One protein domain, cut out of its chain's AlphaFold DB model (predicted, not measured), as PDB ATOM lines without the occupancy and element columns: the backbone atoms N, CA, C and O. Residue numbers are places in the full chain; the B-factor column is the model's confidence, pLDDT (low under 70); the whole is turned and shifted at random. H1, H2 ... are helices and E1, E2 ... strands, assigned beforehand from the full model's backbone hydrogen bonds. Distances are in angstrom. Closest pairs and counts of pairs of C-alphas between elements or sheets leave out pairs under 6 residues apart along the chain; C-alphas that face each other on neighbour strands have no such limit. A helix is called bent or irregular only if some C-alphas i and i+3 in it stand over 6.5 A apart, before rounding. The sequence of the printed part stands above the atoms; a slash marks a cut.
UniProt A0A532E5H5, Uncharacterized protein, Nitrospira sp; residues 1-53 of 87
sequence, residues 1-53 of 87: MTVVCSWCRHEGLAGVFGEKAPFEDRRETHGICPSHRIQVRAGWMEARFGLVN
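This is residues 1 to 53 of the 87 residues of an uncharacterized protein of Nitrospira sp (UniProt A0A532E5H5). A small head holds two short strands, E1 and E2, side by side, together with a long loop of residues 6 to 27 that joins them; from this head a single helix, H1, leads away, and its residues 41 to 53 stick out as a free arm. The arm makes much of the length of the whole, and the head is mainly loop beside its pair of strands. The printed part has 53 residues with two named strands and one named helix, in the order E1, E2, H1; the sheet has the order E1, E2 and is parallel, and the class is mixed, helices and strands. The whole is only just extended, close to loose, with a radius of gyration of the C-alphas of 15.0 A, and the C-alphas span 50 by 22 by 13 A.

The chain begins at Met 1. Strand E1 is residues 2 to 5, from C-alpha 2 at (-3.824, -114.096, -118.624), and measures 10.0 A from first to last C-alpha. Residues 6 to 27 hold no named element. Strand E2 is residues 28 to 31, 10.1 A long, from C-alpha 28 at (-3.233, -113.314, -113.743). Helix H1 is residues 34 to 53, 28.7 A long, and ends with C-alpha 53 at (35.127, -127.908, -117.972).

E1 and E2 are parallel neighbours, with 40 degrees between their N-to-C directions. C-alphas that face each other are, for instance, those of Val 3 and Thr 29, 4.7 A apart, and those of Cys 5 and Gly 31, 4.9 A apart. Across the pair, N 4 and O 29 are within hydrogen-bond range at 2.8 A, and so are N 31 and O 4 at 2.8 A. E2 and H1 are joined by a tight link of 2 residues. E1 and H1 are apart, with no C-alpha of the one within 8 A of the other. In H1 every O i to N i+4 pair is within hydrogen-bond range, and the helix is not bent. Residues 41 to 53, which belong to H1, stand free.

The two C-alphas farthest apart are those of Glu 24 and Asn 53, at 50.0 A. Without the stretch that stands free, the body has 40 residues, spans 33 by 15 by 12 A and has a radius of gyration of 10.7 A. The printed part has no cut. The link from E1 to E2, 22 residues, is long. The mean pLDDT of the printed part is 73.8, and it is under 70 at residues 1 to 2, 11 to 23, 25 and 49 to 53 of this model.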
ATOM      1  N   MET A   1      -7.770-116.822-118.668       65.19
ATOM      2  CA  MET A   1      -6.544-116.690-117.835       65.19
ATOM      3  C   MET A   1      -5.481-115.927-118.602       65.19
ATOM      4  O   MET A   1      -5.191-116.291-119.736       65.19
ATOM      5  N   THR A   2      -4.898-114.889-117.998       69.88
ATOM      6  CA  THR A   2      -3.824-114.096-118.624       69.88
ATOM      7  C   THR A   2      -2.480-114.544-118.062       69.88
ATOM      8  O   THR A   2      -2.314-114.602-116.844       69.88
ATOM      9  N   VAL A   3      -1.522-114.876-118.929       72.88
ATOM     10  CA  VAL A   3      -0.151-115.205-118.519       72.88
ATOM     11  C   VAL A   3       0.750-114.013-118.822       72.88
ATOM     12  O   VAL A   3       0.992-113.691-119.985       72.88
ATOM     13  N   VAL A   4       1.268-113.363-117.786       81.38
ATOM     14  CA  VAL A   4       2.242-112.276-117.913       81.38
ATOM     15  C   VAL A   4       3.655-112.811-117.734       81.38
ATOM     16  O   VAL A   4       3.895-113.763-116.989       81.38
ATOM     17  N   CYS A   5       4.630-112.203-118.408       83.88
ATOM     18  CA  CYS A   5       6.019-112.552-118.146       83.88
ATOM     19  C   CYS A   5       6.448-112.024-116.771       83.88
ATOM     20  O   CYS A   5       6.439-110.814-116.554       83.88
ATOM     21  N   SER A   6       6.913-112.906-115.884       87.12
ATOM     22  CA  SER A   6       7.447-112.545-114.565       87.12
ATOM     23  C   SER A   6       8.682-111.652-114.633       87.12
ATOM     24  O   SER A   6       9.005-110.994-113.652       87.12
ATOM     25  N   TRP A   7       9.383-111.656-115.770       88.12
ATOM     26  CA  TRP A   7      10.610-110.894-115.957       88.12
ATOM     27  C   TRP A   7      10.326-109.496-116.509       88.12
ATOM     28  O   TRP A   7      10.607-108.510-115.839       88.12
ATOM     29  N   CYS A   8       9.757-109.383-117.714       86.38
ATOM     30  CA  CYS A   8       9.586-108.078-118.362       86.38
ATOM     31  C   CYS A   8       8.170-107.515-118.331       86.38
ATOM     32  O   CYS A   8       7.996-106.355-118.688       86.38
ATOM     33  N   ARG A   9       7.155-108.320-117.988       83.44
ATOM     34  CA  ARG A   9       5.724-107.949-118.036       83.44
ATOM     35  C   ARG A   9       5.232-107.374-119.378       83.44
ATOM     36  O   ARG A   9       4.099-106.919-119.457       83.44
ATOM     37  N   HIS A  10       6.056-107.415-120.426       73.50
ATOM     38  CA  HIS A  10       5.817-106.726-121.695       73.50
ATOM     39  C   HIS A  10       5.367-107.693-122.792       73.50
ATOM     40  O   HIS A  10       4.373-107.469-123.468       73.50
ATOM     41  N   GLU A  11       6.053-108.830-122.912       64.31
ATOM     42  CA  GLU A  11       5.759-109.875-123.902       64.31
ATOM     43  C   GLU A  11       4.715-110.891-123.408       64.31
ATOM     44  O   GLU A  11       4.696-112.035-123.865       64.31
ATOM     45  N   GLY A  12       3.870-110.517-122.443       59.25
ATOM     46  CA  GLY A  12       2.723-111.324-122.026       59.25
ATOM     47  C   GLY A  12       1.677-111.374-123.135       59.25
ATOM     48  O   GLY A  12       0.581-110.850-122.978       59.25
ATOM     49  N   LEU A  13       2.017-111.955-124.288       53.69
ATOM     50  CA  LEU A  13       1.022-112.396-125.245       53.69
ATOM     51  C   LEU A  13       0.122-113.349-124.473       53.69
ATOM     52  O   LEU A  13       0.631-114.233-123.777       53.69
ATOM     53  N   ALA A  14      -1.191-113.153-124.583       50.94
ATOM     54  CA  ALA A  14      -2.197-114.105-124.145       50.94
ATOM     55  C   ALA A  14      -2.011-115.402-124.952       50.94
ATOM     56  O   ALA A  14      -2.746-115.715-125.880       50.94
ATOM     57  N   GLY A  15      -0.934-116.123-124.659       50.81
ATOM     58  CA  GLY A  15      -0.694-117.461-125.122       50.81
ATOM     59  C   GLY A  15      -1.754-118.275-124.433       50.81
ATOM     60  O   GLY A  15      -1.708-118.441-123.213       50.81
ATOM     61  N   VAL A  16      -2.728-118.708-125.223       47.53
ATOM     62  CA  VAL A  16      -3.745-119.674-124.841       47.53
ATOM     63  C   VAL A  16      -2.995-120.947-124.446       47.53
ATOM     64  O   VAL A  16      -2.775-121.845-125.254       47.53
ATOM     65  N   PHE A  17      -2.502-121.004-123.209       52.81
ATOM     66  CA  PHE A  17      -2.137-122.256-122.572       52.81
ATOM     67  C   PHE A  17      -3.481-122.948-122.427       52.81
ATOM     68  O   PHE A  17      -4.232-122.556-121.539       52.81
ATOM     69  N   GLY A  18      -3.809-123.792-123.423       53.97
ATOM     70  CA  GLY A  18      -5.152-124.289-123.745       53.97
ATOM     71  C   GLY A  18      -6.097-124.142-122.572       53.97
ATOM     72  O   GLY A  18      -5.873-124.806-121.560       53.97
ATOM     73  N   GLU A  19      -7.047-123.202-122.667       54.22
ATOM     74  CA  GLU A  19      -7.880-122.836-121.527       54.22
ATOM     75  C   GLU A  19      -8.409-124.105-120.860       54.22
ATOM     76  O   GLU A  19      -9.094-124.924-121.473       54.22
ATOM     77  N   LYS A  20      -8.028-124.303-119.600       63.56
ATOM     78  CA  LYS A  20      -8.588-125.364-118.779       63.56
ATOM     79  C   LYS A  20      -9.766-124.754-118.046       63.56
ATOM     80  O   LYS A  20      -9.613-123.695-117.445       63.56
ATOM     81  N   ALA A  21     -10.917-125.424-118.077       58.91
ATOM     82  CA  ALA A  21     -12.085-124.981-117.331       58.91
ATOM     83  C   ALA A  21     -11.704-124.631-115.873       58.91
ATOM     84  O   ALA A  21     -10.982-125.413-115.240       58.91
ATOM     85  N   PRO A  22     -12.186-123.495-115.335       64.88
ATOM     86  CA  PRO A  22     -13.149-122.559-115.931       64.88
ATOM     87  C   PRO A  22     -12.529-121.616-116.981       64.88
ATOM     88  O   PRO A  22     -11.528-120.960-116.720       64.88
ATOM     89  N   PHE A  23     -13.174-121.500-118.145       62.34
ATOM     90  CA  PHE A  23     -12.721-120.661-119.269       62.34
ATOM     91  C   PHE A  23     -12.747-119.150-118.945       62.34
ATOM     92  O   PHE A  23     -11.954-118.378-119.467       62.34
ATOM     93  N   GLU A  24     -13.574-118.745-117.977       70.06
ATOM     94  CA  GLU A  24     -13.709-117.363-117.487       70.06
ATOM     95  C   GLU A  24     -12.761-117.021-116.321       70.06
ATOM     96  O   GLU A  24     -13.009-116.091-115.547       70.06
ATOM     97  N   ASP A  25     -11.676-117.779-116.131       68.56
ATOM     98  CA  ASP A  25     -10.717-117.458-115.076       68.56
ATOM     99  C   ASP A  25      -9.924-116.186-115.430       68.56
ATOM    100  O   ASP A  25      -9.031-116.193-116.286       68.56
ATOM    101  N   ARG A  26     -10.256-115.079-114.756       72.31
ATOM    102  CA  ARG A  26      -9.594-113.767-114.885       72.31
ATOM    103  C   ARG A  26      -8.285-113.662-114.103       72.31
ATOM    104  O   ARG A  26      -7.694-112.585-114.072       72.31
ATOM    105  N   ARG A  27      -7.836-114.731-113.440       75.31
ATOM    106  CA  ARG A  27      -6.571-114.709-112.704       75.31
ATOM    107  C   ARG A  27      -5.409-114.416-113.645       75.31
ATOM    108  O   ARG A  27      -5.276-114.999-114.726       75.31
ATOM    109  N   GLU A  28      -4.557-113.512-113.185       75.44
ATOM    110  CA  GLU A  28      -3.233-113.314-113.743       75.44
ATOM    111  C   GLU A  28      -2.318-114.425-113.237       75.44
ATOM    112  O   GLU A  28      -2.259-114.740-112.047       75.44
ATOM    113  N   THR A  29      -1.588-115.026-114.161       77.62
ATOM    114  CA  THR A  29      -0.578-116.038-113.874       77.62
ATOM    115  C   THR A  29       0.726-115.643-114.533       77.62
ATOM    116  O   THR A  29       0.769-114.781-115.405       77.62
ATOM    117  N   HIS A  30       1.811-116.234-114.066       83.12
ATOM    118  CA  HIS A  30       3.149-115.721-114.296       83.12
ATOM    119  C   HIS A  30       3.989-116.773-115.032       83.12
ATOM    120  O   HIS A  30       4.052-117.927-114.609       83.12
ATOM    121  N   GLY A  31       4.619-116.384-116.143       82.94
ATOM    122  CA  GLY A  31       5.458-117.242-116.989       82.94
ATOM    123  C   GLY A  31       6.733-116.546-117.484       82.94
ATOM    124  O   GLY A  31       7.054-115.431-117.085       82.94
ATOM    125  N   ILE A  32       7.487-117.191-118.378       85.94
ATOM    126  CA  ILE A  32       8.670-116.605-119.035       85.94
ATOM    127  C   ILE A  32       8.362-116.462-120.528       85.94
ATOM    128  O   ILE A  32       8.016-117.448-121.180       85.94
ATOM    129  N   CYS A  33       8.476-115.249-121.071       85.38
ATOM    130  CA  CYS A  33       8.217-114.998-122.489       85.38
ATOM    131  C   CYS A  33       9.290-115.633-123.395       85.38
ATOM    132  O   CYS A  33      10.375-115.973-122.911       85.38
ATOM    133  N   PRO A  34       9.033-115.790-124.709       83.56
ATOM    134  CA  PRO A  34       9.984-116.407-125.633       83.56
ATOM    135  C   PRO A  34      11.384-115.774-125.601       83.56
ATOM    136  O   PRO A  34      12.365-116.517-125.557       83.56
ATOM    137  N   SER A  35      11.485-114.441-125.532       86.19
ATOM    138  CA  SER A  35      12.772-113.734-125.455       86.19
ATOM    139  C   SER A  35      13.566-114.114-124.200       86.19
ATOM    140  O   SER A  35      14.707-114.580-124.280       86.19
ATOM    141  N   HIS A  36      12.940-114.035-123.023       91.06
ATOM    142  CA  HIS A  36      13.595-114.414-121.767       91.06
ATOM    143  C   HIS A  36      13.826-115.924-121.657       91.06
ATOM    144  O   HIS A  36      14.779-116.357-121.015       91.06
ATOM    145  N   ARG A  37      13.021-116.755-122.327       88.75
ATOM    146  CA  ARG A  37      13.231-118.208-122.367       88.75
ATOM    147  C   ARG A  37      14.537-118.564-123.075       88.75
ATOM    148  O   ARG A  37      15.205-119.508-122.653       88.75
ATOM    149  N   ILE A  38      14.898-117.826-124.126       90.50
ATOM    150  CA  ILE A  38      16.182-117.984-124.825       90.50
ATOM    151  C   ILE A  38      17.331-117.611-123.886       90.50
ATOM    152  O   ILE A  38      18.276-118.385-123.759       90.50
ATOM    153  N   GLN A  39      17.211-116.494-123.164       90.38
ATOM    154  CA  GLN A  39      18.229-116.043-122.208       90.38
ATOM    155  C   GLN A  39      18.433-117.046-121.061       90.38
ATOM    156  O   GLN A  39      19.566-117.423-120.768       90.38
ATOM    157  N   VAL A  40      17.345-117.549-120.461       89.94
ATOM    158  CA  VAL A  40      17.409-118.592-119.420       89.94
ATOM    159  C   VAL A  40      18.097-119.844-119.956       89.94
ATOM    160  O   VAL A  40      18.980-120.394-119.302       89.94
ATOM    161  N   ARG A  41      17.726-120.287-121.161       91.88
ATOM    162  CA  ARG A  41      18.335-121.465-121.786       91.88
ATOM    163  C   ARG A  41      19.827-121.268-122.035       91.88
ATOM    164  O   ARG A  41      20.591-122.181-121.742       91.88
ATOM    165  N   ALA A  42      20.227-120.106-122.549       91.12
ATOM    166  CA  ALA A  42      21.630-119.779-122.775       91.12
ATOM    167  C   ALA A  42      22.419-119.814-121.457       91.12
ATOM    168  O   ALA A  42      23.401-120.542-121.361       91.12
ATOM    169  N   GLY A  43      21.926-119.147-120.406       89.00
ATOM    170  CA  GLY A  43      22.568-119.171-119.088       89.00
ATOM    171  C   GLY A  43      22.700-120.582-118.499       89.00
ATOM    172  O   GLY A  43      23.716-120.909-117.890       89.00
ATOM    173  N   TRP A  44      21.712-121.454-118.719       89.19
ATOM    174  CA  TRP A  44      21.783-122.854-118.281       89.19
ATOM    175  C   TRP A  44      22.809-123.673-119.063       89.19
ATOM    176  O   TRP A  44      23.454-124.548-118.485       89.19
ATOM    177  N   MET A  45      22.952-123.422-120.365       84.06
ATOM    178  CA  MET A  45      23.967-124.084-121.185       84.06
ATOM    179  C   MET A  45      25.366-123.693-120.713       84.06
ATOM    180  O   MET A  45      26.156-124.585-120.414       84.06
ATOM    181  N   GLU A  46      25.630-122.399-120.534       77.38
ATOM    182  CA  GLU A  46      26.911-121.903-120.018       77.38
ATOM    183  C   GLU A  46      27.248-122.502-118.646       77.38
ATOM    184  O   GLU A  46      28.330-123.056-118.457       77.38
ATOM    185  N   ALA A  47      26.299-122.500-117.703       78.50
ATOM    186  CA  ALA A  47      26.507-123.101-116.384       78.50
ATOM    187  C   ALA A  47      26.808-124.609-116.467       78.50
ATOM    188  O   ALA A  47      27.664-125.125-115.747       78.50
ATOM    189  N   ARG A  48      26.134-125.333-117.368       76.25
ATOM    190  CA  ARG A  48      26.347-126.772-117.564       76.25
ATOM    191  C   ARG A  48      27.709-127.078-118.188       76.25
ATOM    192  O   ARG A  48      28.346-128.049-117.784       76.25
ATOM    193  N   PHE A  49      28.159-126.270-119.145       66.69
ATOM    194  CA  PHE A  49      29.479-126.431-119.755       66.69
ATOM    195  C   PHE A  49      30.605-125.990-118.812       66.69
ATOM    196  O   PHE A  49      31.640-126.651-118.769       66.69
ATOM    197  N   GLY A  50      30.385-124.968-117.980       63.56
ATOM    198  CA  GLY A  50      31.317-124.569-116.921       63.56
ATOM    199  C   GLY A  50      31.549-125.668-115.879       63.56
ATOM    200  O   GLY A  50      32.684-125.892-115.470       63.56
ATOM    201  N   LEU A  51      30.510-126.429-115.513       61.34
ATOM    202  CA  LEU A  51      30.647-127.588-114.617       61.34
ATOM    203  C   LEU A  51      31.381-128.775-115.267       61.34
ATOM    204  O   LEU A  51      32.090-129.502-114.579       61.34
ATOM    205  N   VAL A  52      31.242-128.971-116.583       59.69
ATOM    206  CA  VAL A  52      31.981-130.009-117.330       59.69
ATOM    207  C   VAL A  52      33.458-129.643-117.482       59.69
ATOM    208  O   VAL A  52      34.325-130.495-117.288       59.69
ATOM    209  N   ASN A  53      33.756-128.377-117.772       56.69
ATOM    210  CA  ASN A  53      35.127-127.908-117.972       56.69
ATOM    211  C   ASN A  53      35.860-127.620-116.645       56.69
ATOM    212  O   ASN A  53      37.083-127.688-116.601       56.69
TER     213      ASN A  53